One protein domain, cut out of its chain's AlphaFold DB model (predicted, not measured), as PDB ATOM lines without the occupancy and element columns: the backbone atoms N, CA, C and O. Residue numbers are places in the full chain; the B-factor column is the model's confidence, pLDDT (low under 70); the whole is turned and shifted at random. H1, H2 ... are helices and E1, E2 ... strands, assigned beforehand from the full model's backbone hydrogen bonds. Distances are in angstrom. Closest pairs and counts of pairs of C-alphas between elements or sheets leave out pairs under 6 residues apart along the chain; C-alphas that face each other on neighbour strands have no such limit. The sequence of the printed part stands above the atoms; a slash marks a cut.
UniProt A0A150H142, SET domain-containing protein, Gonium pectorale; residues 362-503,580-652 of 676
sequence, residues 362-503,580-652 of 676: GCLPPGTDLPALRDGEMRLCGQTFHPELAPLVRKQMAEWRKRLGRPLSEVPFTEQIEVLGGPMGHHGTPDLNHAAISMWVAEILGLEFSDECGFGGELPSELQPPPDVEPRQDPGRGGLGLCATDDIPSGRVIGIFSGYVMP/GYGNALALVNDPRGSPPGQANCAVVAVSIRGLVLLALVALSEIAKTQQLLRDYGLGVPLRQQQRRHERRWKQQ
ATOM      1  N   GLY A 362      45.098 -26.807  42.382       64.56
ATOM      2  CA  GLY A 362      45.004 -28.262  42.236       64.56
ATOM      3  C   GLY A 362      44.154 -28.742  41.055       64.56
ATOM      4  O   GLY A 362      43.874 -29.930  40.976       64.56
ATOM      5  N   CYS A 363      43.739 -27.841  40.165       80.56
ATOM      6  CA  CYS A 363      43.222 -28.152  38.842       80.56
ATOM      7  C   CYS A 363      44.284 -27.816  37.785       80.56
ATOM      8  O   CYS A 363      44.867 -26.727  37.817       80.56
ATOM      9  N   LEU A 364      44.489 -28.698  36.810       81.06
ATOM     10  CA  LEU A 364      45.189 -28.306  35.589       81.06
ATOM     11  C   LEU A 364      44.285 -27.376  34.751       81.06
ATOM     12  O   LEU A 364      43.076 -27.623  34.675       81.06
ATOM     13  N   PRO A 365      44.818 -26.292  34.152       78.56
ATOM     14  CA  PRO A 365      44.050 -25.462  33.227       78.56
ATOM     15  C   PRO A 365      43.548 -26.274  32.018       78.56
ATOM     16  O   PRO A 365      44.245 -27.193  31.582       78.56
ATOM     17  N   PRO A 366      42.391 -25.927  31.420       76.25
ATOM     18  CA  PRO A 366      41.945 -26.537  30.166       76.25
ATOM     19  C   PRO A 366      43.037 -26.468  29.088       76.25
ATOM     20  O   PRO A 366      43.669 -25.427  28.913       76.25
ATOM     21  N   GLY A 367      43.279 -27.581  28.391       78.31
ATOM     22  CA  GLY A 367      44.354 -27.696  27.396       78.31
ATOM     23  C   GLY A 367      45.770 -27.844  27.973       78.31
ATOM     24  O   GLY A 367      46.729 -27.825  27.212       78.31
ATOM     25  N   THR A 368      45.929 -27.988  29.294       82.56
ATOM     26  CA  THR A 368      47.191 -28.449  29.893       82.56
ATOM     27  C   THR A 368      47.168 -29.968  29.986       82.56
ATOM     28  O   THR A 368      46.380 -30.518  30.757       82.56
ATOM     29  N   ASP A 369      48.039 -30.634  29.230       84.38
ATOM     30  CA  ASP A 369      48.155 -32.091  29.260       84.38
ATOM     31  C   ASP A 369      48.480 -32.596  30.674       84.38
ATOM     32  O   ASP A 369      49.322 -32.043  31.396       84.38
ATOM     33  N   LEU A 370      47.831 -33.693  31.070       85.19
ATOM     34  CA  LEU A 370      48.203 -34.419  32.281       85.19
ATOM     35  C   LEU A 370      49.654 -34.923  32.160       85.19
ATOM     36  O   LEU A 370      50.054 -35.363  31.079       85.19
ATOM     37  N   PRO A 371      50.436 -34.965  33.260       86.00
ATOM     38  CA  PRO A 371      51.786 -35.521  33.237       86.00
ATOM     39  C   PRO A 371      51.825 -36.899  32.571       86.00
ATOM     40  O   PRO A 371      50.952 -37.735  32.830       86.00
ATOM     41  N   ALA A 372      52.835 -37.142  31.733       89.12
ATOM     42  CA  ALA A 372      53.031 -38.441  31.098       89.12
ATOM     43  C   ALA A 372      53.086 -39.558  32.155       89.12
ATOM     44  O   ALA A 372      53.688 -39.384  33.220       89.12
ATOM     45  N   LEU A 373      52.445 -40.691  31.856       91.38
ATOM     46  CA  LEU A 373      52.468 -41.864  32.726       91.38
ATOM     47  C   LEU A 373      53.894 -42.393  32.874       91.38
ATOM     48  O   LEU A 373      54.618 -42.518  31.886       91.38
ATOM     49  N   ARG A 374      54.281 -42.735  34.105       90.81
ATOM     50  CA  ARG A 374      55.531 -43.459  34.374       90.81
ATOM     51  C   ARG A 374      55.334 -44.964  34.248       90.81
ATOM     52  O   ARG A 374      54.213 -45.472  34.312       90.81
ATOM     53  N   ASP A 375      56.446 -45.683  34.155       93.00
ATOM     54  CA  ASP A 375      56.461 -47.142  34.133       93.00
ATOM     55  C   ASP A 375      55.666 -47.736  35.308       93.00
ATOM     56  O   ASP A 375      55.896 -47.432  36.480       93.00
ATOM     57  N   GLY A 376      54.701 -48.594  34.978       94.31
ATOM     58  CA  GLY A 376      53.824 -49.262  35.941       94.31
ATOM     59  C   GLY A 376      52.598 -48.458  36.393       94.31
ATOM     60  O   GLY A 376      51.653 -49.082  36.881       94.31
ATOM     61  N   GLU A 377      52.554 -47.135  36.192       95.06
ATOM     62  CA  GLU A 377      51.351 -46.325  36.437       95.06
ATOM     63  C   GLU A 377      50.197 -46.743  35.499       95.06
ATOM     64  O   GLU A 377      50.359 -47.499  34.534       95.06
ATOM     65  N   MET A 378      48.984 -46.283  35.802       94.75
ATOM     66  CA  MET A 378      47.797 -46.527  34.981       94.75
ATOM     67  C   MET A 378      46.847 -45.340  35.074       94.75
ATOM     68  O   MET A 378      46.655 -44.820  36.169       94.75
ATOM     69  N   ARG A 379      46.223 -44.937  33.962       95.50
ATOM     70  CA  ARG A 379      45.205 -43.878  33.936       95.50
ATOM     71  C   ARG A 379      43.856 -44.429  33.495       95.50
ATOM     72  O   ARG A 379      43.783 -45.044  32.440       95.50
ATOM     73  N   LEU A 380      42.817 -44.207  34.298       95.44
ATOM     74  CA  LEU A 380      41.423 -44.552  34.001       95.44
ATOM     75  C   LEU A 380      40.508 -43.494  34.623       95.44
ATOM     76  O   LEU A 380      40.716 -43.105  35.769       95.44
ATOM     77  N   CYS A 381      39.500 -43.040  33.883       95.50
ATOM     78  CA  CYS A 381      38.484 -42.076  34.315       95.50
ATOM     79  C   CYS A 381      39.076 -40.826  34.994       95.50
ATOM     80  O   CYS A 381      38.632 -40.416  36.064       95.50
ATOM     81  N   GLY A 382      40.133 -40.246  34.411       92.94
ATOM     82  CA  GLY A 382      40.833 -39.079  34.959       92.94
ATOM     83  C   GLY A 382      41.697 -39.355  36.199       92.94
ATOM     84  O   GLY A 382      42.353 -38.442  36.702       92.94
ATOM     85  N   GLN A 383      41.744 -40.591  36.698       95.69
ATOM     86  CA  GLN A 383      42.546 -40.977  37.855       95.69
ATOM     87  C   GLN A 383      43.821 -41.700  37.425       95.69
ATOM     88  O   GLN A 383      43.784 -42.629  36.622       95.69
ATOM     89  N   THR A 384      44.963 -41.268  37.964       95.75
ATOM     90  CA  THR A 384      46.272 -41.906  37.761       95.75
ATOM     91  C   THR A 384      46.632 -42.728  38.996       95.75
ATOM     92  O   THR A 384      46.757 -42.184  40.089       95.75
ATOM     93  N   PHE A 385      46.796 -44.037  38.844       94.94
ATOM     94  CA  PHE A 385      47.083 -44.971  39.931       94.94
ATOM     95  C   PHE A 385      48.588 -45.183  40.098       94.94
ATOM     96  O   PHE A 385      49.294 -45.455  39.125       94.94
ATOM     97  N   HIS A 386      49.064 -45.118  41.348       94.81
ATOM     98  CA  HIS A 386      50.444 -45.448  41.721       94.81
ATOM     99  C   HIS A 386      50.855 -46.845  41.199       94.81
ATOM    100  O   HIS A 386      50.010 -47.746  41.216       94.81
ATOM    101  N   PRO A 387      52.128 -47.088  40.818       93.75
ATOM    102  CA  PRO A 387      52.564 -48.389  40.287       93.75
ATOM    103  C   PRO A 387      52.290 -49.582  41.210       93.75
ATOM    104  O   PRO A 387      52.061 -50.690  40.739       93.75
ATOM    105  N   GLU A 388      52.262 -49.359  42.525       92.56
ATOM    106  CA  GLU A 388      51.908 -50.380  43.524       92.56
ATOM    107  C   GLU A 388      50.408 -50.740  43.521       92.56
ATOM    108  O   GLU A 388      50.039 -51.860  43.868       92.56
ATOM    109  N   LEU A 389      49.539 -49.815  43.098       91.88
ATOM    110  CA  LEU A 389      48.083 -49.990  43.057       91.88
ATOM    111  C   LEU A 389      47.585 -50.465  41.688       91.88
ATOM    112  O   LEU A 389      46.604 -51.201  41.611       91.88
ATOM    113  N   ALA A 390      48.253 -50.086  40.597       93.38
ATOM    114  CA  ALA A 390      47.810 -50.425  39.248       93.38
ATOM    115  C   ALA A 390      47.628 -51.948  38.999       93.38
ATOM    116  O   ALA A 390      46.630 -52.320  38.378       93.38
ATOM    117  N   PRO A 391      48.489 -52.868  39.492       93.38
ATOM    118  CA  PRO A 391      48.244 -54.312  39.407       93.38
ATOM    119  C   PRO A 391      46.985 -54.767  40.156       93.38
ATOM    120  O   PRO A 391      46.269 -55.636  39.661       93.38
ATOM    121  N   LEU A 392      46.691 -54.168  41.316       90.75
ATOM    122  CA  LEU A 392      45.492 -54.471  42.101       90.75
ATOM    123  C   LEU A 392      44.225 -54.032  41.367       90.75
ATOM    124  O   LEU A 392      43.306 -54.831  41.222       90.75
ATOM    125  N   VAL A 393      44.200 -52.805  40.842       92.38
ATOM    126  CA  VAL A 393      43.044 -52.289  40.096       92.38
ATOM    127  C   VAL A 393      42.796 -53.124  38.831       92.38
ATOM    128  O   VAL A 393      41.669 -53.557  38.596       92.38
ATOM    129  N   ARG A 394      43.848 -53.472  38.068       94.38
ATOM    130  CA  ARG A 394      43.733 -54.404  36.924       94.38
ATOM    131  C   ARG A 394      43.156 -55.758  37.347       94.38
ATOM    132  O   ARG A 394      42.282 -56.287  36.662       94.38
ATOM    133  N   LYS A 395      43.615 -56.310  38.477       92.75
ATOM    134  CA  LYS A 395      43.100 -57.567  39.036       92.75
ATOM    135  C   LYS A 395      41.616 -57.450  39.403       92.75
ATOM    136  O   LYS A 395      40.847 -58.314  38.999       92.75
ATOM    137  N   GLN A 396      41.201 -56.392  40.098       90.75
ATOM    138  CA  GLN A 396      39.806 -56.180  40.504       90.75
ATOM    139  C   GLN A 396      38.869 -56.026  39.304       90.75
ATOM    140  O   GLN A 396      37.804 -56.643  39.275       90.75
ATOM    141  N   MET A 397      39.287 -55.286  38.272       93.62
ATOM    142  CA  MET A 397      38.524 -55.167  37.026       93.62
ATOM    143  C   MET A 397      38.420 -56.505  36.277       93.62
ATOM    144  O   MET A 397      37.363 -56.839  35.739       93.62
ATOM    145  N   ALA A 398      39.488 -57.310  36.273       93.56
ATOM    146  CA  ALA A 398      39.471 -58.654  35.696       93.56
ATOM    147  C   ALA A 398      38.592 -59.633  36.498       93.56
ATOM    148  O   ALA A 398      37.856 -60.420  35.906       93.56
ATOM    149  N   GLU A 399      38.618 -59.573  37.832       92.69
ATOM    150  CA  GLU A 399      37.767 -60.377  38.718       92.69
ATOM    151  C   GLU A 399      36.290 -59.988  38.587       92.69
ATOM    152  O   GLU A 399      35.436 -60.868  38.487       92.69
ATOM    153  N   TRP A 400      35.972 -58.694  38.502       93.50
ATOM    154  CA  TRP A 400      34.622 -58.226  38.192       93.50
ATOM    155  C   TRP A 400      34.158 -58.711  36.810       93.50
ATOM    156  O   TRP A 400      33.099 -59.330  36.708       93.50
ATOM    157  N   ARG A 401      34.983 -58.559  35.763       93.00
ATOM    158  CA  ARG A 401      34.662 -59.061  34.415       93.00
ATOM    159  C   ARG A 401      34.479 -60.585  34.390       93.00
ATOM    160  O   ARG A 401      33.625 -61.077  33.661       93.00
ATOM    161  N   LYS A 402      35.223 -61.334  35.210       93.38
ATOM    162  CA  LYS A 402      35.037 -62.785  35.381       93.38
ATOM    163  C   LYS A 402      33.720 -63.124  36.092       93.38
ATOM    164  O   LYS A 402      33.080 -64.094  35.699       93.38
ATOM    165  N   ARG A 403      33.312 -62.348  37.108       92.88
ATOM    166  CA  ARG A 403      32.040 -62.540  37.838       92.88
ATOM    167  C   ARG A 403      30.807 -62.363  36.947       92.88
ATOM    168  O   ARG A 403      29.826 -63.059  37.175       92.88
ATOM    169  N   LEU A 404      30.860 -61.486  35.939       92.69
ATOM    170  CA  LEU A 404      29.745 -61.278  35.003       92.69
ATOM    171  C   LEU A 404      29.351 -62.541  34.224       92.69
ATOM    172  O   LEU A 404      28.175 -62.747  33.949       92.69
ATOM    173  N   GLY A 405      30.329 -63.346  33.792       93.00
ATOM    174  CA  GLY A 405      30.091 -64.534  32.960       93.00
ATOM    175  C   GLY A 405      29.546 -64.272  31.543       93.00
ATOM    176  O   GLY A 405      29.357 -65.233  30.803       93.00
ATOM    177  N   ARG A 406      29.323 -63.008  31.147       93.06
ATOM    178  CA  ARG A 406      28.774 -62.591  29.840       93.06
ATOM    179  C   ARG A 406      29.542 -61.408  29.216       93.06
ATOM    180  O   ARG A 406      30.263 -60.715  29.944       93.06
ATOM    181  N   PRO A 407      29.429 -61.167  27.893       90.69
ATOM    182  CA  PRO A 407      30.029 -60.014  27.221       90.69
ATOM    183  C   PRO A 407      29.587 -58.674  27.818       90.69
ATOM    184  O   PRO A 407      28.425 -58.476  28.152       90.69
ATOM    185  N   LEU A 408      30.510 -57.713  27.899       87.88
ATOM    186  CA  LEU A 408      30.248 -56.397  28.502       87.88
ATOM    187  C   LEU A 408      29.216 -55.561  27.718       87.88
ATOM    188  O   LEU A 408      28.551 -54.712  28.297       87.88
ATOM    189  N   SER A 409      29.051 -55.840  26.423       87.12
ATOM    190  CA  SER A 409      28.009 -55.276  25.556       87.12
ATOM    191  C   SER A 409      26.580 -55.659  25.963       87.12
ATOM    192  O   SER A 409      25.648 -54.960  25.587       87.12
ATOM    193  N   GLU A 410      26.405 -56.743  26.722       88.94
ATOM    194  CA  GLU A 410      25.105 -57.251  27.190       88.94
ATOM    195  C   GLU A 410      24.789 -56.837  28.638       88.94
ATOM    196  O   GLU A 410      23.734 -57.173  29.171       88.94
ATOM    197  N   VAL A 411      25.714 -56.142  29.309       89.19
ATOM    198  CA  VAL A 411      25.599 -55.782  30.728       89.19
ATOM    199  C   VAL A 411      25.098 -54.339  30.826       89.19
ATOM    200  O   VAL A 411      25.861 -53.434  30.484       89.19
ATOM    201  N   PRO A 412      23.868 -54.071  31.300       90.06
ATOM    202  CA  PRO A 412      23.371 -52.705  31.436       90.06
ATOM    203  C   PRO A 412      24.211 -51.916  32.449       90.06
ATOM    204  O   PRO A 412      24.727 -52.477  33.416       90.06
ATOM    205  N   PHE A 413      24.327 -50.594  32.269       89.19
ATOM    206  CA  PHE A 413      25.156 -49.740  33.138       89.19
ATOM    207  C   PHE A 413      24.801 -49.856  34.635       89.19
ATOM    208  O   PHE A 413      25.671 -49.709  35.488       89.19
ATOM    209  N   THR A 414      23.548 -50.191  34.959       90.31
ATOM    210  CA  THR A 414      23.047 -50.433  36.322       90.31
ATOM    211  C   THR A 414      23.678 -51.644  37.017       90.31
ATOM    212  O   THR A 414      23.722 -51.674  38.242       90.31
ATOM    213  N   GLU A 415      24.197 -52.617  36.264       92.06
ATOM    214  CA  GLU A 415      25.021 -53.723  36.776       92.06
ATOM    215  C   GLU A 415      26.525 -53.408  36.714       92.06
ATOM    216  O   GLU A 415      27.333 -54.029  37.410       92.06
ATOM    217  N   GLN A 416      26.924 -52.446  35.874       93.38
ATOM    218  CA  GLN A 416      28.311 -51.986  35.789       93.38
ATOM    219  C   GLN A 416      28.690 -51.031  36.921       93.38
ATOM    220  O   GLN A 416      29.876 -50.953  37.240       93.38
ATOM    221  N   ILE A 417      27.716 -50.312  37.494       94.81
ATOM    222  CA  ILE A 417      27.915 -49.183  38.409       94.81
ATOM    223  C   ILE A 417      27.201 -49.420  39.749       94.81
ATOM    224  O   ILE A 417      25.973 -49.383  39.839       94.81
ATOM    225  N   GLU A 418      27.988 -49.568  40.812       94.31
ATOM    226  CA  GLU A 418      27.548 -49.777  42.192       94.31
ATOM    227  C   GLU A 418      27.930 -48.569  43.065       94.31
ATOM    228  O   GLU A 418      29.102 -48.209  43.177       94.31
ATOM    229  N   VAL A 419      26.953 -47.939  43.721       92.50
ATOM    230  CA  VAL A 419      27.203 -46.821  44.648       92.50
ATOM    231  C   VAL A 419      27.634 -47.369  46.012       92.50
ATOM    232  O   VAL A 419      26.858 -48.038  46.699       92.50
ATOM    233  N   LEU A 420      28.876 -47.080  46.405       89.69
ATOM    234  CA  LEU A 420      29.520 -47.624  47.598       89.69
ATOM    235  C   LEU A 420      29.177 -46.796  48.844       89.69
ATOM    236  O   LEU A 420      29.908 -45.889  49.244       89.69
ATOM    237  N   GLY A 421      28.070 -47.165  49.486       79.56
ATOM    238  CA  GLY A 421      27.646 -46.602  50.767       79.56
ATOM    239  C   GLY A 421      27.105 -45.171  50.682       79.56
ATOM    240  O   GLY A 421      26.747 -44.671  49.619       79.56
ATOM    241  N   GLY A 422      26.996 -44.525  51.845       73.12
ATOM    242  CA  GLY A 422      26.557 -43.132  51.952       73.12
ATOM    243  C   GLY A 422      27.676 -42.120  51.654       73.12
ATOM    244  O   GLY A 422      28.853 -42.486  51.626       73.12
ATOM    245  N   PRO A 423      27.338 -40.830  51.472       71.69
ATOM    246  CA  PRO A 423      28.319 -39.771  51.239       71.69
ATOM    247  C   PRO A 423      29.367 -39.692  52.357       71.69
ATOM    248  O   PRO A 423      29.052 -39.723  53.552       71.69
ATOM    249  N   MET A 424      30.635 -39.562  51.968       62.91
ATOM    250  CA  MET A 424      31.755 -39.633  52.903       62.91
ATOM    251  C   MET A 424      31.746 -38.461  53.894       62.91
ATOM    252  O   MET A 424      31.827 -37.297  53.507       62.91
ATOM    253  N   GLY A 425      31.725 -38.781  55.191       56.50
ATOM    254  CA  GLY A 425      31.989 -37.828  56.274       56.50
ATOM    255  C   GLY A 425      30.779 -37.095  56.865       56.50
ATOM    256  O   GLY A 425      30.987 -36.207  57.693       56.50
ATOM    257  N   HIS A 426      29.537 -37.437  56.506       57.44
ATOM    258  CA  HIS A 426      28.337 -36.826  57.097       57.44
ATOM    259  C   HIS A 426      27.329 -37.872  57.603       57.44
ATOM    260  O   HIS A 426      26.776 -38.654  56.837       57.44
ATOM    261  N   HIS A 427      27.032 -37.840  58.904       51.84
ATOM    262  CA  HIS A 427      25.904 -38.576  59.477       51.84
ATOM    263  C   HIS A 427      24.621 -37.744  59.325       51.84
ATOM    264  O   HIS A 427      24.549 -36.638  59.858       51.84
ATOM    265  N   GLY A 428      23.610 -38.279  58.631       60.31
ATOM    266  CA  GLY A 428      22.311 -37.613  58.448       60.31
ATOM    267  C   GLY A 428      22.170 -36.777  57.170       60.31
ATOM    268  O   GLY A 428      21.378 -35.838  57.148       60.31
ATOM    269  N   THR A 429      22.919 -37.090  56.108       62.72
ATOM    270  CA  THR A 429      22.615 -36.575  54.760       62.72
ATOM    271  C   THR A 429      21.245 -37.047  54.270       62.72
ATOM    272  O   THR A 429      20.801 -38.116  54.692       62.72
ATOM    273  N   PRO A 430      20.592 -36.308  53.351       73.25
ATOM    274  CA  PRO A 430      19.406 -36.811  52.661       73.25
ATOM    275  C   PRO A 430      19.693 -38.144  51.957       73.25
ATOM    276  O   PRO A 430      20.814 -38.370  51.491       73.25
ATOM    277  N   ASP A 431      18.673 -39.000  51.860       81.94
ATOM    278  CA  ASP A 431      18.734 -40.259  51.113       81.94
ATOM    279  C   ASP A 431      19.015 -39.961  49.632       81.94
ATOM    280  O   ASP A 431      18.130 -39.548  48.878       81.94
ATOM    281  N   LEU A 432      20.269 -40.145  49.212       88.06
ATOM    282  CA  LEU A 432      20.661 -39.988  47.818       88.06
ATOM    283  C   LEU A 432      20.095 -41.148  46.994       88.06
ATOM    284  O   LEU A 432      20.198 -42.313  47.377       88.06
ATOM    285  N   ASN A 433      19.509 -40.849  45.835       92.56
ATOM    286  CA  ASN A 433      18.989 -41.885  44.950       92.56
ATOM    287  C   ASN A 433      20.147 -42.565  44.199       92.56
ATOM    288  O   ASN A 433      20.653 -42.024  43.216       92.56
ATOM    289  N   HIS A 434      20.542 -43.762  44.644       92.69
ATOM    290  CA  HIS A 434      21.637 -44.530  44.040       92.69
ATOM    291  C   HIS A 434      21.425 -44.779  42.537       92.69
ATOM    292  O   HIS A 434      22.383 -44.689  41.780       92.69
ATOM    293  N   ALA A 435      20.188 -45.022  42.084       93.06
ATOM    294  CA  ALA A 435      19.906 -45.250  40.666       93.06
ATOM    295  C   ALA A 435      20.147 -43.988  39.820       93.06
ATOM    296  O   ALA A 435      20.726 -44.075  38.740       93.06
ATOM    297  N   ALA A 436      19.775 -42.811  40.337       93.50
ATOM    298  CA  ALA A 436      20.070 -41.538  39.682       93.50
ATOM    299  C   ALA A 436      21.582 -41.259  39.648       93.50
ATOM    300  O   ALA A 436      22.093 -40.809  38.629       93.50
ATOM    301  N   ILE A 437      22.313 -41.575  40.726       94.44
ATOM    302  CA  ILE A 437      23.781 -41.465  40.746       94.44
ATOM    303  C   ILE A 437      24.408 -42.387  39.693       94.44
ATOM    304  O   ILE A 437      25.235 -41.914  38.917       94.44
ATOM    305  N   SER A 438      24.004 -43.661  39.618       94.81
ATOM    306  CA  SER A 438      24.532 -44.597  38.615       94.81
ATOM    307  C   SER A 438      24.246 -44.147  37.178       94.81
ATOM    308  O   SER A 438      25.110 -44.308  36.323       94.81
ATOM    309  N   MET A 439      23.078 -43.546  36.921       94.31
ATOM    310  CA  MET A 439      22.716 -42.967  35.621       94.31
ATOM    311  C   MET A 439      23.624 -41.783  35.254       94.31
ATOM    312  O   MET A 439      24.330 -41.854  34.256       94.31
ATOM    313  N   TRP A 440      23.710 -40.745  36.096       95.38
ATOM    314  CA  TRP A 440      24.579 -39.589  35.818       95.38
ATOM    315  C   TRP A 440      26.064 -39.978  35.693       95.38
ATOM    316  O   TRP A 440      26.806 -39.387  34.915       95.38
ATOM    317  N   VAL A 441      26.520 -40.985  36.448       95.25
ATOM    318  CA  VAL A 441      27.877 -41.539  36.309       95.25
ATOM    319  C   VAL A 441      28.065 -42.256  34.967       95.25
ATOM    320  O   VAL A 441      29.148 -42.153  34.391       95.25
ATOM    321  N   ALA A 442      27.046 -42.954  34.455       93.69
ATOM    322  CA  ALA A 442      27.091 -43.553  33.125       93.69
ATOM    323  C   ALA A 442      27.197 -42.480  32.028       93.69
ATOM    324  O   ALA A 442      28.059 -42.611  31.160       93.69
ATOM    325  N   GLU A 443      26.409 -41.400  32.119       92.25
ATOM    326  CA  GLU A 443      26.462 -40.246  31.202       92.25
ATOM    327  C   GLU A 443      27.869 -39.628  31.161       92.25
ATOM    328  O   GLU A 443      28.497 -39.569  30.103       92.25
ATOM    329  N   ILE A 444      28.424 -39.265  32.327       93.31
ATOM    330  CA  ILE A 444      29.763 -38.652  32.467       93.31
ATOM    331  C   ILE A 444      30.877 -39.518  31.851       93.31
ATOM    332  O   ILE A 444      31.912 -38.997  31.427       93.31
ATOM    333  N   LEU A 445      30.690 -40.839  31.819       92.69
ATOM    334  CA  LEU A 445      31.663 -41.802  31.304       92.69
ATOM    335  C   LEU A 445      31.384 -42.268  29.871       92.69
ATOM    336  O   LEU A 445      32.153 -43.083  29.361       92.69
ATOM    337  N   GLY A 446      30.314 -41.788  29.228       90.50
ATOM    338  CA  GLY A 446      29.903 -42.253  27.901       90.50
ATOM    339  C   GLY A 446      29.477 -43.727  27.874       90.50
ATOM    340  O   GLY A 446      29.643 -44.391  26.856       90.50
ATOM    341  N   LEU A 447      28.968 -44.250  28.996       87.00
ATOM    342  CA  LEU A 447      28.461 -45.624  29.135       87.00
ATOM    343  C   LEU A 447      26.966 -45.753  28.801       87.00
ATOM    344  O   LEU A 447      26.408 -46.850  28.881       87.00
ATOM    345  N   GLU A 448      26.313 -44.642  28.467       76.56
ATOM    346  CA  GLU A 448      24.944 -44.633  27.960       76.56
ATOM    347  C   GLU A 448      24.847 -45.226  26.549       76.56
ATOM    348  O   GLU A 448      25.843 -45.454  25.858       76.56
ATOM    349  N   PHE A 449      23.611 -45.508  26.135       61.31
ATOM    350  CA  PHE A 449      23.279 -46.254  24.926       61.31
ATOM    351  C   PHE A 449      23.548 -45.429  23.654       61.31
ATOM    352  O   PHE A 449      22.630 -44.941  23.003       61.31
ATOM    353  N   SER A 450      24.820 -45.273  23.279       60.69
ATOM    354  CA  SER A 450      25.162 -44.936  21.898       60.69
ATOM    355  C   SER A 450      25.158 -46.212  21.059       60.69
ATOM    356  O   SER A 450      25.840 -47.189  21.389       60.69
ATOM    357  N   ASP A 451      24.420 -46.180  19.948       59.97
ATOM    358  CA  ASP A 451      24.332 -47.281  18.978       59.97
ATOM    359  C   ASP A 451      25.708 -47.680  18.401       59.97
ATOM    360  O   ASP A 451      25.872 -48.775  17.867       59.97
ATOM    361  N   GLU A 452      26.704 -46.793  18.516       60.44
ATOM    362  CA  GLU A 452      28.058 -46.962  17.983       60.44
ATOM    363  C   GLU A 452      29.046 -47.612  18.974       60.44
ATOM    364  O   GLU A 452      29.947 -48.326  18.533       60.44
ATOM    365  N   CYS A 453      28.909 -47.398  20.292       53.34
ATOM    366  CA  CYS A 453      29.871 -47.913  21.288       53.34
ATOM    367  C   CYS A 453      29.333 -49.081  22.131       53.34
ATOM    368  O   CYS A 453      30.114 -49.920  22.592       53.34
ATOM    369  N   GLY A 454      28.011 -49.133  22.343       59.00
ATOM    370  CA  GLY A 454      27.347 -50.083  23.237       59.00
ATOM    371  C   GLY A 454      27.852 -50.041  24.689       59.00
ATOM    372  O   GLY A 454      28.800 -49.346  25.049       59.00
ATOM    373  N   PHE A 455      27.274 -50.881  25.548       65.50
ATOM    374  CA  PHE A 455      27.699 -50.990  26.953       65.50
ATOM    375  C   PHE A 455      29.133 -51.536  27.148       65.50
ATOM    376  O   PHE A 455      29.651 -51.555  28.270       65.50
ATOM    377  N   GLY A 456      29.773 -51.989  26.061       69.94
ATOM    378  CA  GLY A 456      31.062 -52.680  26.035       69.94
ATOM    379  C   GLY A 456      32.307 -51.798  25.900       69.94
ATOM    380  O   GLY A 456      33.401 -52.316  26.129       69.94
ATOM    381  N   GLY A 457      32.165 -50.513  25.547       80.50
ATOM    382  CA  GLY A 457      33.290 -49.604  25.280       80.50
ATOM    383  C   GLY A 457      34.295 -49.502  26.435       80.50
ATOM    384  O   GLY A 457      33.936 -49.710  27.597       80.50
ATOM    385  N   GLU A 458      35.566 -49.212  26.143       87.56
ATOM    386  CA  GLU A 458      36.605 -49.054  27.173       87.56
ATOM    387  C   GLU A 458      36.310 -47.868  28.106       87.56
ATOM    388  O   GLU A 458      35.650 -46.908  27.717       87.56
ATOM    389  N   LEU A 459      36.779 -47.928  29.360       90.88
ATOM    390  CA  LEU A 459      36.644 -46.778  30.259       90.88
ATOM    391  C   LEU A 459      37.546 -45.641  29.754       90.88
ATOM    392  O   LEU A 459      38.729 -45.894  29.505       90.88
ATOM    393  N   PRO A 460      37.040 -44.401  29.629       91.56
ATOM    394  CA  PRO A 460      37.822 -43.304  29.078       91.56
ATOM    395  C   PRO A 460      39.016 -43.000  29.987       91.56
ATOM    396  O   PRO A 460      38.884 -42.982  31.211       91.56
ATOM    397  N   SER A 461      40.195 -42.750  29.414       89.31
ATOM    398  CA  SER A 461      41.381 -42.379  30.207       89.31
ATOM    399  C   SER A 461      41.223 -41.000  30.854       89.31
ATOM    400  O   SER A 461      41.656 -40.786  31.987       89.31
ATOM    401  N   GLU A 462      40.561 -40.077  30.161       88.06
ATOM    402  CA  GLU A 462      40.372 -38.686  30.570       88.06
ATOM    403  C   GLU A 462      38.883 -38.344  30.617       88.06
ATOM    404  O   GLU A 462      38.072 -38.954  29.924       88.06
ATOM    405  N   LEU A 463      38.518 -37.388  31.469       90.19
ATOM    406  CA  LEU A 463      37.137 -36.951  31.651       90.19
ATOM    407  C   LEU A 463      36.955 -35.571  31.037       90.19
ATOM    408  O   LEU A 463      37.791 -34.690  31.245       90.19
ATOM    409  N   GLN A 464      35.829 -35.370  30.356       88.50
ATOM    410  CA  GLN A 464      35.430 -34.035  29.926       88.50
ATOM    411  C   GLN A 464      35.184 -33.135  31.150       88.50
ATOM    412  O   GLN A 464      34.724 -33.619  32.193       88.50
ATOM    413  N   PRO A 465      35.493 -31.828  31.068       84.62
ATOM    414  CA  PRO A 465      35.115 -30.890  32.111       84.62
ATOM    415  C   PRO A 465      33.579 -30.833  32.194       84.62
ATOM    416  O   PRO A 465      32.925 -30.729  31.155       84.62
ATOM    417  N   PRO A 466      32.985 -30.904  33.396       88.12
ATOM    418  CA  PRO A 466      31.534 -30.868  33.517       88.12
ATOM    419  C   PRO A 466      30.972 -29.514  33.042       88.12
ATOM    420  O   PRO A 466      31.473 -28.476  33.476       88.12
ATOM    421  N   PRO A 467      29.953 -29.503  32.158       90.50
ATOM    422  CA  PRO A 467      29.506 -28.291  31.462       90.50
ATOM    423  C   PRO A 467      28.764 -27.302  32.375       90.50
ATOM    424  O   PRO A 467      28.799 -26.090  32.150       90.50
ATOM    425  N   ASP A 468      28.135 -27.813  33.435       95.56
ATOM    426  CA  ASP A 468      27.286 -27.043  34.351       95.56
ATOM    427  C   ASP A 468      28.084 -26.232  35.385       95.56
ATOM    428  O   ASP A 468      27.509 -25.687  36.330       95.56
ATOM    429  N   VAL A 469      29.416 -26.175  35.269       96.56
ATOM    430  CA  VAL A 469      30.290 -25.504  36.235       96.56
ATOM    431  C   VAL A 469      31.470 -24.798  35.577       96.56
ATOM    432  O   VAL A 469      32.058 -25.280  34.614       96.56
ATOM    433  N   GLU A 470      31.884 -23.673  36.158       95.56
ATOM    434  CA  GLU A 470      33.078 -22.947  35.726       95.56
ATOM    435  C   GLU A 470      33.894 -22.410  36.916       95.56
ATOM    436  O   GLU A 470      33.334 -22.090  37.977       95.56
ATOM    437  N   PRO A 471      35.228 -22.289  36.776       95.19
ATOM    438  CA  PRO A 471      36.055 -21.560  37.727       95.19
ATOM    439  C   PRO A 471      35.653 -20.082  37.784       95.19
ATOM    440  O   PRO A 471      35.676 -19.383  36.773       95.19
ATOM    441  N   ARG A 472      35.356 -19.572  38.980       95.19
ATOM    442  CA  ARG A 472      35.128 -18.142  39.232       95.19
ATOM    443  C   ARG A 472      36.001 -17.639  40.370       95.19
ATOM    444  O   ARG A 472      36.393 -18.396  41.257       95.19
ATOM    445  N   GLN A 473      36.287 -16.342  40.363       93.88
ATOM    446  CA  GLN A 473      36.938 -15.685  41.492       93.88
ATOM    447  C   GLN A 473      36.012 -15.717  42.716       93.88
ATOM    448  O   GLN A 473      34.859 -15.299  42.633       93.88
ATOM    449  N   ASP A 474      36.532 -16.158  43.858       88.88
ATOM    450  CA  ASP A 474      35.856 -16.088  45.151       88.88
ATOM    451  C   ASP A 474      36.279 -14.800  45.886       88.88
ATOM    452  O   ASP A 474      37.422 -14.706  46.352       88.88
ATOM    453  N   PRO A 475      35.401 -13.787  46.008       81.62
ATOM    454  CA  PRO A 475      35.731 -12.544  46.700       81.62
ATOM    455  C   PRO A 475      35.722 -12.671  48.232       81.62
ATOM    456  O   PRO A 475      36.313 -11.827  48.901       81.62
ATOM    457  N   GLY A 476      35.061 -13.684  48.804       81.06
ATOM    458  CA  GLY A 476      34.986 -13.885  50.256       81.06
ATOM    459  C   GLY A 476      36.217 -14.600  50.812       81.06
ATOM    460  O   GLY A 476      36.761 -14.207  51.846       81.06
ATOM    461  N   ARG A 477      36.683 -15.633  50.102       80.06
ATOM    462  CA  ARG A 477      37.817 -16.489  50.496       80.06
ATOM    463  C   ARG A 477      39.138 -16.063  49.859       80.06
ATOM    464  O   ARG A 477      40.198 -16.345  50.417       80.06
ATOM    465  N   GLY A 478      39.066 -15.387  48.713       81.75
ATOM    466  CA  GLY A 478      40.203 -15.095  47.850       81.75
ATOM    467  C   GLY A 478      40.635 -16.308  47.019       81.75
ATOM    468  O   GLY A 478      40.633 -17.446  47.484       81.75
ATOM    469  N   GLY A 479      41.070 -16.049  45.786       87.50
ATOM    470  CA  GLY A 479      41.432 -17.093  44.826       87.50
ATOM    471  C   GLY A 479      40.228 -17.573  44.018       87.50
ATOM    472  O   GLY A 479      39.272 -16.828  43.827       87.50
ATOM    473  N   LEU A 480      40.297 -18.806  43.523       91.06
ATOM    474  CA  LEU A 480      39.248 -19.407  42.704       91.06
ATOM    475  C   LEU A 480      38.335 -20.310  43.541       91.06
ATOM    476  O   LEU A 480      38.760 -20.919  44.525       91.06
ATOM    477  N   GLY A 481      37.093 -20.441  43.097       93.81
ATOM    478  CA  GLY A 481      36.196 -21.524  43.464       93.81
ATOM    479  C   GLY A 481      35.428 -22.018  42.244       93.81
ATOM    480  O   GLY A 481      35.428 -21.370  41.199       93.81
ATOM    481  N   LEU A 482      34.768 -23.163  42.376       95.94
ATOM    482  CA  LEU A 482      33.889 -23.689  41.337       95.94
ATOM    483  C   LEU A 482      32.453 -23.179  41.545       95.94
ATOM    484  O   LEU A 482      31.917 -23.296  42.648       95.94
ATOM    485  N   CYS A 483      31.837 -22.619  40.506       97.12
ATOM    486  CA  CYS A 483      30.469 -22.093  40.526       97.12
ATOM    487  C   CYS A 483      29.615 -22.769  39.456       97.12
ATOM    488  O   CYS A 483      30.124 -23.094  38.388       97.12
ATOM    489  N   ALA A 484      28.320 -22.922  39.724       97.88
ATOM    490  CA  ALA A 484      27.375 -23.450  38.749       97.88
ATOM    491  C   ALA A 484      27.146 -22.445  37.600       97.88
ATOM    492  O   ALA A 484      26.926 -21.253  37.847       97.88
ATOM    493  N   THR A 485      27.200 -22.904  36.351       97.50
ATOM    494  CA  THR A 485      26.867 -22.115  35.150       97.50
ATOM    495  C   THR A 485      25.377 -22.159  34.833       97.50
ATOM    496  O   THR A 485      24.894 -21.247  34.161       97.50
ATOM    497  N   ASP A 486      24.643 -23.139  35.368       97.50
ATOM    498  CA  ASP A 486      23.180 -23.242  35.341       97.50
ATOM    499  C   ASP A 486      22.618 -23.800  36.661       97.50
ATOM    500  O   ASP A 486      23.379 -24.020  37.603       97.50
ATOM    501  N   ASP A 487      21.301 -23.980  36.767       97.31
ATOM    502  CA  ASP A 487      20.675 -24.578  37.954       97.31
ATOM    503  C   ASP A 487      20.942 -26.100  38.018       97.31
ATOM    504  O   ASP A 487      20.539 -26.863  37.139       97.31
ATOM    505  N   ILE A 488      21.610 -26.561  39.080       97.56
ATOM    506  CA  ILE A 488      21.962 -27.973  39.302       97.56
ATOM    507  C   ILE A 488      20.960 -28.583  40.302       97.56
ATOM    508  O   ILE A 488      20.943 -28.174  41.469       97.56
ATOM    509  N   PRO A 489      20.137 -29.575  39.909       96.25
ATOM    510  CA  PRO A 489      19.172 -30.198  40.812       96.25
ATOM    511  C   PRO A 489      19.833 -31.077  41.886       96.25
ATOM    512  O   PRO A 489      20.889 -31.679  41.679       96.25
ATOM    513  N   SER A 490      19.158 -31.203  43.033       94.69
ATOM    514  CA  SER A 490      19.595 -32.080  44.128       94.69
ATOM    515  C   SER A 490      19.744 -33.533  43.665       94.69
ATOM    516  O   SER A 490      18.893 -34.057  42.946       94.69
ATOM    517  N   GLY A 491      20.822 -34.194  44.085       93.81
ATOM    518  CA  GLY A 491      21.165 -35.559  43.685       93.81
ATOM    519  C   GLY A 491      21.850 -35.695  42.319       93.81
ATOM    520  O   GLY A 491      22.256 -36.807  41.984       93.81
ATOM    521  N   ARG A 492      22.024 -34.614  41.536       96.38
ATOM    522  CA  ARG A 492      22.825 -34.650  40.296       96.38
ATOM    523  C   ARG A 492      24.291 -34.918  40.626       96.38
ATOM    524  O   ARG A 492      24.855 -34.314  41.544       96.38
ATOM    525  N   VAL A 493      24.909 -35.818  39.866       97.06
ATOM    526  CA  VAL A 493      26.364 -35.995  39.890       97.06
ATOM    527  C   VAL A 493      26.960 -34.890  39.031       97.06
ATOM    528  O   VAL A 493      26.640 -34.768  37.856       97.06
ATOM    529  N   ILE A 494      27.797 -34.062  39.643       97.44
ATOM    530  CA  ILE A 494      28.410 -32.892  39.008       97.44
ATOM    531  C   ILE A 494      29.653 -33.308  38.216       97.44
ATOM    532  O   ILE A 494      30.035 -32.651  37.261       97.44
ATOM    533  N   GLY A 495      30.315 -34.394  38.616       96.88
ATOM    534  CA  GLY A 495      31.499 -34.908  37.941       96.88
ATOM    535  C   GLY A 495      32.249 -35.924  38.797       96.88
ATOM    536  O   GLY A 495      31.957 -36.098  39.982       96.88
ATOM    537  N   ILE A 496      33.251 -36.565  38.204       96.94
ATOM    538  CA  ILE A 496      34.169 -37.476  38.896       96.94
ATOM    539  C   ILE A 496      35.489 -36.739  39.156       96.94
ATOM    540  O   ILE A 496      35.985 -36.005  38.300       96.94
ATOM    541  N   PHE A 497      36.054 -36.899  40.352       95.94
ATOM    542  CA  PHE A 497      37.336 -36.302  40.712       95.94
ATOM    543  C   PHE A 497      38.486 -36.985  39.966       95.94
ATOM    544  O   PHE A 497      38.763 -38.169  40.185       95.94
ATOM    545  N   SER A 498      39.191 -36.202  39.150       95.12
ATOM    546  CA  SER A 498      40.509 -36.555  38.617       95.12
ATOM    547  C   SER A 498      41.594 -36.337  39.676       95.12
ATOM    548  O   SER A 498      41.439 -35.517  40.586       95.12
ATOM    549  N   GLY A 499      42.708 -37.053  39.566       95.00
ATOM    550  CA  GLY A 499      43.822 -36.927  40.506       95.00
ATOM    551  C   GLY A 499      44.764 -38.124  40.474       95.00
ATOM    552  O   GLY A 499      44.615 -39.033  39.661       95.00
ATOM    553  N   TYR A 500      45.732 -38.140  41.385       95.00
ATOM    554  CA  TYR A 500      46.658 -39.253  41.560       95.00
ATOM    555  C   TYR A 500      46.273 -40.074  42.797       95.00
ATOM    556  O   TYR A 500      46.331 -39.566  43.919       95.00
ATOM    557  N   VAL A 501      45.891 -41.339  42.610       95.50
ATOM    558  CA  VAL A 501      45.550 -42.276  43.691       95.50
ATOM    559  C   VAL A 501      46.820 -42.968  44.175       95.50
ATOM    560  O   VAL A 501      47.521 -43.626  43.401       95.50
ATOM    561  N   MET A 502      47.129 -42.823  45.462       94.38
ATOM    562  CA  MET A 502      48.318 -43.405  46.086       94.38
ATOM    563  C   MET A 502      48.053 -43.822  47.542       94.38
ATOM    564  O   MET A 502      47.135 -43.289  48.170       94.38
ATOM    565  N   PRO A 503      48.857 -44.736  48.119       92.56
ATOM    566  CA  PRO A 503      48.793 -45.006  49.549       92.56
ATOM    567  C   PRO A 503      49.251 -43.769  50.330       92.56
ATOM    568  O   PRO A 503      50.211 -43.090  49.944       92.56
ATOM    569  N   GLY A 580      48.284 -30.976  40.955       86.81
ATOM    570  CA  GLY A 580      48.952 -31.343  39.693       86.81
ATOM    571  C   GLY A 580      48.239 -32.401  38.825       86.81
ATOM    572  O   GLY A 580      48.682 -32.700  37.725       86.81
ATOM    573  N   TYR A 581      47.126 -32.978  39.279       90.50
ATOM    574  CA  TYR A 581      46.417 -34.045  38.549       90.50
ATOM    575  C   TYR A 581      44.889 -33.870  38.521       90.50
ATOM    576  O   TYR A 581      44.183 -34.673  37.915       90.50
ATOM    577  N   GLY A 582      44.358 -32.862  39.211       92.94
ATOM    578  CA  GLY A 582      42.931 -32.620  39.341       92.94
ATOM    579  C   GLY A 582      42.326 -31.923  38.131       92.94
ATOM    580  O   GLY A 582      42.974 -31.148  37.429       92.94
ATOM    581  N   ASN A 583      41.036 -32.172  37.939       93.38
ATOM    582  CA  ASN A 583      40.168 -31.410  37.051       93.38
ATOM    583  C   ASN A 583      39.559 -30.213  37.809       93.38
ATOM    584  O   ASN A 583      39.919 -29.930  38.955       93.38
ATOM    585  N   ALA A 584      38.610 -29.508  37.187       93.88
ATOM    586  CA  ALA A 584      37.952 -28.334  37.770       93.88
ATOM    587  C   ALA A 584      37.335 -28.583  39.167       93.88
ATOM    588  O   ALA A 584      37.281 -27.662  39.982       93.88
ATOM    589  N   LEU A 585      36.946 -29.825  39.494       95.62
ATOM    590  CA  LEU A 585      36.383 -30.185  40.803       95.62
ATOM    591  C   LEU A 585      37.361 -29.973  41.969       95.62
ATOM    592  O   LEU A 585      36.932 -29.802  43.110       95.62
ATOM    593  N   ALA A 586      38.668 -29.906  41.704       94.38
ATOM    594  CA  ALA A 586      39.654 -29.542  42.715       94.38
ATOM    595  C   ALA A 586      39.450 -28.119  43.281       94.38
ATOM    596  O   ALA A 586      39.925 -27.835  44.378       94.38
ATOM    597  N   LEU A 587      38.716 -27.245  42.576       94.38
ATOM    598  CA  LEU A 587      38.346 -25.892  43.014       94.38
ATOM    599  C   LEU A 587      37.069 -25.835  43.875       94.38
ATOM    600  O   LEU A 587      36.613 -24.748  44.232       94.38
ATOM    601  N   VAL A 588      36.456 -26.973  44.210       94.81
ATOM    602  CA  VAL A 588      35.299 -27.010  45.118       94.81
ATOM    603  C   VAL A 588      35.779 -26.700  46.532       94.81
ATOM    604  O   VAL A 588      36.527 -27.475  47.137       94.81
ATOM    605  N   ASN A 589      35.365 -25.544  47.048       93.50
ATOM    606  CA  ASN A 589      35.873 -24.985  48.297       93.50
ATOM    607  C   ASN A 589      35.232 -25.640  49.531       93.50
ATOM    608  O   ASN A 589      34.122 -26.166  49.482       93.50
ATOM    609  N   ASP A 590      35.922 -25.584  50.670       91.56
ATOM    610  CA  ASP A 590      35.336 -26.001  51.946       91.56
ATOM    611  C   ASP A 590      34.338 -24.951  52.452       91.56
ATOM    612  O   ASP A 590      34.697 -23.774  52.467       91.56
ATOM    613  N   PRO A 591      33.129 -25.288  52.935       88.12
ATOM    614  CA  PRO A 591      32.169 -24.290  53.410       88.12
ATOM    615  C   PRO A 591      32.672 -23.390  54.559       88.12
ATOM    616  O   PRO A 591      32.228 -22.246  54.660       88.12
ATOM    617  N   ARG A 592      33.629 -23.832  55.387       82.25
ATOM    618  CA  ARG A 592      33.962 -23.256  56.714       82.25
ATOM    619  C   ARG A 592      34.916 -22.051  56.721       82.25
ATOM    620  O   ARG A 592      35.486 -21.718  57.762       82.25
ATOM    621  N   GLY A 593      35.122 -21.414  55.573       71.31
ATOM    622  CA  GLY A 593      35.835 -20.140  55.464       71.31
ATOM    623  C   GLY A 593      34.936 -18.947  55.792       71.31
ATOM    624  O   GLY A 593      33.978 -19.072  56.551       71.31
ATOM    625  N   SER A 594      35.261 -17.781  55.234       61.09
ATOM    626  CA  SER A 594      34.494 -16.545  55.422       61.09
ATOM    627  C   SER A 594      33.889 -16.091  54.084       61.09
ATOM    628  O   SER A 594      34.645 -15.981  53.122       61.09
ATOM    629  N   PRO A 595      32.577 -15.804  54.000       67.19
ATOM    630  CA  PRO A 595      31.560 -16.131  55.000       67.19
ATOM    631  C   PRO A 595      31.396 -17.659  55.164       67.19
ATOM    632  O   PRO A 595      31.642 -18.407  54.212       67.19
ATOM    633  N   PRO A 596      30.986 -18.143  56.349       76.12
ATOM    634  CA  PRO A 596      30.706 -19.559  56.551       76.12
ATOM    635  C   PRO A 596      29.456 -19.959  55.759       76.12
ATOM    636  O   PRO A 596      28.398 -19.350  55.906       76.12
ATOM    637  N   GLY A 597      29.589 -20.988  54.926       82.12
ATOM    638  CA  GLY A 597      28.481 -21.614  54.206       82.12
ATOM    639  C   GLY A 597      28.075 -22.956  54.818       82.12
ATOM    640  O   GLY A 597      28.662 -23.416  55.797       82.12
ATOM    641  N   GLN A 598      27.109 -23.612  54.183       89.19
ATOM    642  CA  GLN A 598      26.826 -25.038  54.358       89.19
ATOM    643  C   GLN A 598      27.393 -25.805  53.154       89.19
ATOM    644  O   GLN A 598      27.476 -25.247  52.058       89.19
ATOM    645  N   ALA A 599      27.800 -27.065  53.338       92.31
ATOM    646  CA  ALA A 599      28.119 -27.930  52.204       92.31
ATOM    647  C   ALA A 599      26.846 -28.164  51.375       92.31
ATOM    648  O   ALA A 599      25.852 -28.662  51.903       92.31
ATOM    649  N   ASN A 600      26.879 -27.805  50.093       95.56
ATOM    650  CA  ASN A 600      25.835 -28.133  49.116       95.56
ATOM    651  C   ASN A 600      26.256 -29.290  48.194       95.56
ATOM    652  O   ASN A 600      25.456 -29.736  47.381       95.56
ATOM    653  N   CYS A 601      27.477 -29.810  48.348       96.31
ATOM    654  CA  CYS A 601      27.984 -30.984  47.648       96.31
ATOM    655  C   CYS A 601      28.602 -31.995  48.629       96.31
ATOM    656  O   CYS A 601      29.186 -31.611  49.646       96.31
ATOM    657  N   ALA A 602      28.556 -33.282  48.287       94.00
ATOM    658  CA  ALA A 602      29.267 -34.354  48.983       94.00
ATOM    659  C   ALA A 602      30.064 -35.231  48.014       94.00
ATOM    660  O   ALA A 602      29.764 -35.287  46.823       94.00
ATOM    661  N   VAL A 603      31.069 -35.939  48.538       94.44
ATOM    662  CA  VAL A 603      31.787 -36.966  47.775       94.44
ATOM    663  C   VAL A 603      31.149 -38.326  48.043       94.44
ATOM    664  O   VAL A 603      31.035 -38.742  49.197       94.44
ATOM    665  N   VAL A 604      30.757 -39.013  46.976       93.56
ATOM    666  CA  VAL A 604      30.206 -40.371  46.997       93.56
ATOM    667  C   VAL A 604      31.182 -41.300  46.282       93.56
ATOM    668  O   VAL A 604      31.730 -40.956  45.234       93.56
ATOM    669  N   ALA A 605      31.424 -42.469  46.864       94.56
ATOM    670  CA  ALA A 605      32.233 -43.507  46.248       94.56
ATOM    671  C   ALA A 605      31.373 -44.357  45.306       94.56
ATOM    672  O   ALA A 605      30.245 -44.714  45.643       94.56
ATOM    673  N   VAL A 606      31.896 -44.686  44.129       95.00
ATOM    674  CA  VAL A 606      31.177 -45.475  43.121       95.00
ATOM    675  C   VAL A 606      32.133 -46.500  42.520       95.00
ATOM    676  O   VAL A 606      33.203 -46.132  42.052       95.00
ATOM    677  N   SER A 607      31.773 -47.781  42.546       95.38
ATOM    678  CA  SER A 607      32.491 -48.860  41.866       95.38
ATOM    679  C   SER A 607      31.943 -49.019  40.456       95.38
ATOM    680  O   SER A 607      30.736 -49.140  40.268       95.38
ATOM    681  N   ILE A 608      32.825 -49.021  39.462       94.88
ATOM    682  CA  ILE A 608      32.481 -49.126  38.047       94.88
ATOM    683  C   ILE A 608      33.337 -50.213  37.439       94.88
ATOM    684  O   ILE A 608      34.549 -50.065  37.315       94.88
ATOM    685  N   ARG A 609      32.731 -51.338  37.070       94.19
ATOM    686  CA  ARG A 609      33.464 -52.495  36.536       94.19
ATOM    687  C   ARG A 609      34.582 -53.003  37.472       94.19
ATOM    688  O   ARG A 609      35.583 -53.538  37.004       94.19
ATOM    689  N   GLY A 610      34.445 -52.794  38.787       91.94
ATOM    690  CA  GLY A 610      35.474 -53.076  39.800       91.94
ATOM    691  C   GLY A 610      36.510 -51.961  40.032       91.94
ATOM    692  O   GLY A 610      37.367 -52.117  40.898       91.94
ATOM    693  N   LEU A 611      36.443 -50.844  39.298       94.25
ATOM    694  CA  LEU A 611      37.225 -49.625  39.530       94.25
ATOM    695  C   LEU A 611      36.454 -48.687  40.466       94.25
ATOM    696  O   LEU A 611      35.393 -48.193  40.096       94.25
ATOM    697  N   VAL A 612      36.979 -48.398  41.655       94.69
ATOM    698  CA  VAL A 612      36.401 -47.351  42.515       94.69
ATOM    699  C   VAL A 612      36.714 -45.969  41.933       94.69
ATOM    700  O   VAL A 612      37.817 -45.727  41.461       94.69
ATOM    701  N   LEU A 613      35.744 -45.060  41.977       95.75
ATOM    702  CA  LEU A 613      35.853 -43.655  41.602       95.75
ATOM    703  C   LEU A 613      35.192 -42.777  42.670       95.75
ATOM    704  O   LEU A 613      34.393 -43.240  43.487       95.75
ATOM    705  N   LEU A 614      35.529 -41.487  42.652       96.38
ATOM    706  CA  LEU A 614      34.998 -40.488  43.577       96.38
ATOM    707  C   LEU A 614      34.141 -39.484  42.811       96.38
ATOM    708  O   LEU A 614      34.672 -38.661  42.069       96.38
ATOM    709  N   ALA A 615      32.829 -39.550  42.999       96.75
ATOM    710  CA  ALA A 615      31.852 -38.668  42.379       96.75
ATOM    711  C   ALA A 615      31.512 -37.492  43.309       96.75
ATOM    712  O   ALA A 615      31.355 -37.670  44.519       96.75
ATOM    713  N   LEU A 616      31.374 -36.286  42.759       97.19
ATOM    714  CA  LEU A 616      30.812 -35.131  43.458       97.19
ATOM    715  C   LEU A 616      29.307 -35.069  43.197       97.19
ATOM    716  O   LEU A 616      28.893 -34.994  42.042       97.19
ATOM    717  N   VAL A 617      28.494 -35.068  44.250       96.88
ATOM    718  CA  VAL A 617      27.026 -35.090  44.158       96.88
ATOM    719  C   VAL A 617      26.435 -33.870  44.856       96.88
ATOM    720  O   VAL A 617      26.851 -33.535  45.969       96.88
ATOM    721  N   ALA A 618      25.460 -33.217  44.224       96.56
ATOM    722  CA  ALA A 618      24.700 -32.124  44.823       96.56
ATOM    723  C   ALA A 618      23.805 -32.643  45.970       96.56
ATOM    724  O   ALA A 618      23.014 -33.566  45.783       96.56
ATOM    725  N   LEU A 619      23.920 -32.056  47.163       94.38
ATOM    726  CA  LEU A 619      23.098 -32.367  48.347       94.38
ATOM    727  C   LEU A 619      21.782 -31.577  48.388       94.38
ATOM    728  O   LEU A 619      20.837 -31.956  49.081       94.38
ATOM    729  N   SER A 620      21.751 -30.448  47.686       94.75
ATOM    730  CA  SER A 620      20.598 -29.575  47.513       94.75
ATOM    731  C   SER A 620      20.526 -29.142  46.055       94.75
ATOM    732  O   SER A 620      21.456 -29.367  45.287       94.75
ATOM    733  N   GLU A 621      19.442 -28.469  45.687       96.44
ATOM    734  CA  GLU A 621      19.452 -27.612  44.505       96.44
ATOM    735  C   GLU A 621      20.555 -26.546  44.676       96.44
ATOM    736  O   GLU A 621      20.765 -26.032  45.785       96.44
ATOM    737  N   ILE A 622      21.309 -26.280  43.611       97.50
ATOM    738  CA  ILE A 622      22.378 -25.279  43.557       97.50
ATOM    739  C   ILE A 622      22.021 -24.339  42.413       97.50
ATOM    740  O   ILE A 622      22.028 -24.746  41.254       97.50
ATOM    741  N   ALA A 623      21.689 -23.094  42.742       97.75
ATOM    742  CA  ALA A 623      21.268 -22.120  41.747       97.75
ATOM    743  C   ALA A 623      22.432 -21.702  40.838       97.75
ATOM    744  O   ALA A 623      23.595 -21.665  41.255       97.75
ATOM    745  N   LYS A 624      22.113 -21.271  39.620       97.56
ATOM    746  CA  LYS A 624      23.041 -20.619  38.698       97.56
ATOM    747  C   LYS A 624      23.860 -19.545  39.416       97.56
ATOM    748  O   LYS A 624      23.332 -18.724  40.167       97.56
ATOM    749  N   THR A 625      25.165 -19.517  39.160       96.19
ATOM    750  CA  THR A 625      26.197 -18.696  39.828       96.19
ATOM    751  C   THR A 625      26.558 -19.072  41.270       96.19
ATOM    752  O   THR A 625      27.588 -18.601  41.759       96.19
ATOM    753  N   GLN A 626      25.789 -19.927  41.953       95.81
ATOM    754  CA  GLN A 626      26.106 -20.359  43.313       95.81
ATOM    755  C   GLN A 626      27.401 -21.181  43.329       95.81
ATOM    756  O   GLN A 626      27.681 -21.983  42.436       95.81
ATOM    757  N   GLN A 627      28.211 -20.972  44.365       95.88
ATOM    758  CA  GLN A 627      29.450 -21.712  44.572       95.88
ATOM    759  C   GLN A 627      29.174 -23.142  45.056       95.88
ATOM    760  O   GLN A 627      28.313 -23.373  45.909       95.88
ATOM    761  N   LEU A 628      29.955 -24.093  44.550       96.69
ATOM    762  CA  LEU A 628      29.970 -25.476  45.002       96.69
ATOM    763  C   LEU A 628      30.892 -25.592  46.221       96.69
ATOM    764  O   LEU A 628      32.057 -25.183  46.188       96.69
ATOM    765  N   LEU A 629      30.358 -26.162  47.299       95.25
ATOM    766  CA  LEU A 629      30.990 -26.279  48.605       95.25
ATOM    767  C   LEU A 629      30.876 -27.715  49.130       95.25
ATOM    768  O   LEU A 629      29.768 -28.233  49.281       95.25
ATOM    769  N   ARG A 630      32.010 -28.336  49.470       93.75
ATOM    770  CA  ARG A 630      32.091 -29.694  50.046       93.75
ATOM    771  C   ARG A 630      32.874 -29.663  51.355       93.75
ATOM    772  O   ARG A 630      33.891 -28.984  51.420       93.75
ATOM    773  N   ASP A 631      32.465 -30.396  52.386       90.38
ATOM    774  CA  ASP A 631      33.317 -30.539  53.578       90.38
ATOM    775  C   ASP A 631      34.555 -31.387  53.233       90.38
ATOM    776  O   ASP A 631      34.433 -32.496  52.716       90.38
ATOM    777  N   TYR A 632      35.757 -30.884  53.523       89.31
ATOM    778  CA  TYR A 632      37.009 -31.634  53.352       89.31
ATOM    779  C   TYR A 632      37.244 -32.708  54.433       89.31
ATOM    780  O   TYR A 632      38.317 -33.309  54.487       89.31
ATOM    781  N   GLY A 633      36.295 -32.929  55.348       80.31
ATOM    782  CA  GLY A 633      36.409 -33.913  56.429       80.31
ATOM    783  C   GLY A 633      37.401 -33.512  57.529       80.31
ATOM    784  O   GLY A 633      37.711 -34.300  58.425       80.31
ATOM    785  N   LEU A 634      37.901 -32.271  57.505       67.06
ATOM    786  CA  LEU A 634      38.758 -31.709  58.547       67.06
ATOM    787  C   LEU A 634      37.906 -31.443  59.802       67.06
ATOM    788  O   LEU A 634      37.634 -30.288  60.089       67.06
ATOM    789  N   GLY A 635      37.480 -32.451  60.572       55.38
ATOM    790  CA  GLY A 635      36.504 -32.329  61.686       55.38
ATOM    791  C   GLY A 635      36.837 -31.378  62.862       55.38
ATOM    792  O   GLY A 635      36.236 -31.465  63.926       55.38
ATOM    793  N   VAL A 636      37.818 -30.486  62.707       55.88
ATOM    794  CA  VAL A 636      38.195 -29.383  63.596       55.88
ATOM    795  C   VAL A 636      38.660 -28.169  62.759       55.88
ATOM    796  O   VAL A 636      39.451 -28.358  61.834       55.88
ATOM    797  N   PRO A 637      38.251 -26.921  63.077       60.22
ATOM    798  CA  PRO A 637      38.684 -25.721  62.348       60.22
ATOM    799  C   PRO A 637      40.210 -25.538  62.301       60.22
ATOM    800  O   PRO A 637      40.919 -25.934  63.229       60.22
ATOM    801  N   LEU A 638      40.721 -24.837  61.280       57.34
ATOM    802  CA  LEU A 638      42.164 -24.644  61.048       57.34
ATOM    803  C   LEU A 638      42.927 -24.127  62.285       57.34
ATOM    804  O   LEU A 638      43.966 -24.673  62.649       57.34
ATOM    805  N   ARG A 639      42.374 -23.149  63.019       62.25
ATOM    806  CA  ARG A 639      42.963 -22.646  64.281       62.25
ATOM    807  C   ARG A 639      43.080 -23.716  65.376       62.25
ATOM    808  O   ARG A 639      43.924 -23.595  66.262       62.25
ATOM    809  N   GLN A 640      42.228 -24.738  65.374       67.56
ATOM    810  CA  GLN A 640      42.293 -25.853  66.320       67.56
ATOM    811  C   GLN A 640      43.284 -26.926  65.848       67.56
ATOM    812  O   GLN A 640      43.995 -27.487  66.683       67.56
ATOM    813  N   GLN A 641      43.408 -27.153  64.535       63.88
ATOM    814  CA  GLN A 641      44.481 -27.975  63.963       63.88
ATOM    815  C   GLN A 641      45.862 -27.374  64.236       63.88
ATOM    816  O   GLN A 641      46.727 -28.077  64.757       63.88
ATOM    817  N   GLN A 642      46.034 -26.067  64.018       67.56
ATOM    818  CA  GLN A 642      47.257 -25.341  64.365       67.56
ATOM    819  C   GLN A 642      47.617 -25.549  65.842       67.56
ATOM    820  O   GLN A 642      48.715 -26.007  66.136       67.56
ATOM    821  N   ARG A 643      46.683 -25.337  66.783       74.12
ATOM    822  CA  ARG A 643      46.932 -25.591  68.219       74.12
ATOM    823  C   ARG A 643      47.288 -27.051  68.526       74.12
ATOM    824  O   ARG A 643      48.093 -27.293  69.423       74.12
ATOM    825  N   ARG A 644      46.697 -28.031  67.829       74.00
ATOM    826  CA  ARG A 644      47.043 -29.459  67.986       74.00
ATOM    827  C   ARG A 644      48.468 -29.741  67.506       74.00
ATOM    828  O   ARG A 644      49.209 -30.418  68.212       74.00
ATOM    829  N   HIS A 645      48.871 -29.192  66.362       68.06
ATOM    830  CA  HIS A 645      50.232 -29.338  65.850       68.06
ATOM    831  C   HIS A 645      51.248 -28.538  66.680       68.06
ATOM    832  O   HIS A 645      52.312 -29.062  66.979       68.06
ATOM    833  N   GLU A 646      50.946 -27.320  67.133       74.19
ATOM    834  CA  GLU A 646      51.811 -26.571  68.056       74.19
ATOM    835  C   GLU A 646      52.048 -27.344  69.360       74.19
ATOM    836  O   GLU A 646      53.161 -27.337  69.879       74.19
ATOM    837  N   ARG A 647      51.028 -28.046  69.878       81.25
ATOM    838  CA  ARG A 647      51.179 -28.960  71.022       81.25
ATOM    839  C   ARG A 647      52.070 -30.155  70.678       81.25
ATOM    840  O   ARG A 647      53.008 -30.400  71.424       81.25
ATOM    841  N   ARG A 648      51.834 -30.845  69.553       77.19
ATOM    842  CA  ARG A 648      52.682 -31.969  69.099       77.19
ATOM    843  C   ARG A 648      54.136 -31.554  68.875       77.19
ATOM    844  O   ARG A 648      55.027 -32.259  69.314       77.19
ATOM    845  N   TRP A 649      54.378 -30.400  68.259       77.44
ATOM    846  CA  TRP A 649      55.723 -29.877  68.021       77.44
ATOM    847  C   TRP A 649      56.416 -29.465  69.323       77.44
ATOM    848  O   TRP A 649      57.577 -29.799  69.526       77.44
ATOM    849  N   LYS A 650      55.704 -28.803  70.249       80.88
ATOM    850  CA  LYS A 650      56.231 -28.518  71.596       80.88
ATOM    851  C   LYS A 650      56.537 -29.804  72.366       80.88
ATOM    852  O   LYS A 650      57.559 -29.853  73.034       80.88
ATOM    853  N   GLN A 651      55.694 -30.830  72.240       85.75
ATOM    854  CA  GLN A 651      55.907 -32.141  72.848       85.75
ATOM    855  C   GLN A 651      57.124 -32.856  72.243       85.75
ATOM    856  O   GLN A 651      58.028 -33.207  72.984       85.75
ATOM    857  N   GLN A 652      57.214 -32.981  70.916       81.25
ATOM    858  CA  GLN A 652      58.378 -33.566  70.239       81.25
ATOM    859  C   GLN A 652      59.664 -32.807  70.574       81.25
ATOM    860  O   GLN A 652      60.691 -33.422  70.830       81.25
TER     861      GLN A 652
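AT A GLANCE: This is residues 362 to 503 and 580 to 652 of the 676 residues of the protein "SET domain-containing protein" of Gonium pectorale (UniProt A0A150H142). A strongly twisted sheet of four strands, E3 E8 E9 E6, curls round helix H3; a small second sheet, E1 E2 E7, continues from it where E6 runs on into E7, and H1 skirts both sheets. Beyond the short helix H4 is a separate strand hairpin, E4 and E5, and the last helix, H5, is an arm whose residues 645 to 652 stick out from the body. The printed part has 215 residues, with named elements in the order E1 E2 H1 H2 E3 H3 E4 E5 E6 E7 H4 E8 E9 H5: five helices and nine strands, a mixed class of helices and strands in which the named elements hold 94 residues, under half. The four-strand sheet, in the order E3 E8 E9 E6, is antiparallel, E1 E2 E7 is mixed, and E4 E5 is antiparallel. The whole is compact, with a radius of gyration of the C-alphas of 18.7 A and spans of 57 by 45 by 38 A.

IN THESE COORDINATES: Residues 362 to 377 hold no named element. Strand E1, residues 378 to 380, begins with C-alpha 378 at (47.797, -46.527, 34.981), and E2 is residues 383 to 385. Helix H1, residues 390 to 404, is 21.5 A long. H2 is residues 413 to 416 and E3 is residues 417 to 420. H3, residues 434 to 444, is 15.3 A long. E4 is residues 469 to 473, 13.0 A, and E5 is residues 480 to 484, 13.2 A. E6 is residues 493 to 496 and E7 is residues 499 to 503. After the cut, H4 is residues 584 to 587. E8, residues 601 to 608, is 21.0 A long and begins with C-alpha 601 at (27.984, -30.984, 47.648); E9, residues 611 to 618, is 22.2 A long. H5, residues 638 to 652, is 20.7 A long and ends with C-alpha 652 at (58.378, -33.566, 70.239).

HOW THE PARTS SIT: E8 and E9 are a hairpin and the inner strands of the largest sheet, at 152 degrees, with N 606 and O 613 3.0 A apart. The edge strand E3 is antiparallel to E8, with N 418 and O 607 at 2.8 A, and the edge strand E6 is antiparallel to E9, with N 494 and O 616 at 2.8 A. H3 is on one face of this sheet, two layers, a helix on a sheet; the C-alphas of Trp 440 and Val 493 in E6, 5.7 A apart, and of Ile 417 in E3 and Ser 438, also 5.7 A apart, are the closest. H2 touches H3, with the C-alphas of Thr 414 and Ser 438 6.4 A apart, and only grazes the sheet. E6 runs on into E7 at 63 degrees. E7 is parallel to E2, with N 384 and O 499 at 2.8 A, and E1 and E2 are a hairpin, with N 380 and O 383 at 3.0 A. H1 only grazes both sheets; its closest C-alphas to E9 are Met 397 and Leu 611, 6.2 A. E4 and E5 are a hairpin, with N 470 and O 483 at 2.9 A. H4 only grazes the largest sheet with residues 584 to 585, and its closest C-alphas to E5 are Leu 587 and Gly 481, 4.9 A. H5 touches no helix and is on neither the largest sheet nor E1 E2 E7. Every O i to N i+4 pair is within hydrogen-bond range in H1, H3 and H5; H2 and H4 are too short for such a pair.

THE WHOLE: The two C-alphas farthest apart are those of Asp 451 and Lys 650, 64.3 A. Residues 504 to 579 are not printed, and C-alphas 503 and 580 are 16.8 A apart across the cut. The links E3 to H3, H3 to E4, H4 to E8 and E9 to H5 are long. The mean pLDDT of the printed part is 87.2; 27 residues are under 70, among them 424 to 429, 449 to 456 and 634 to 642.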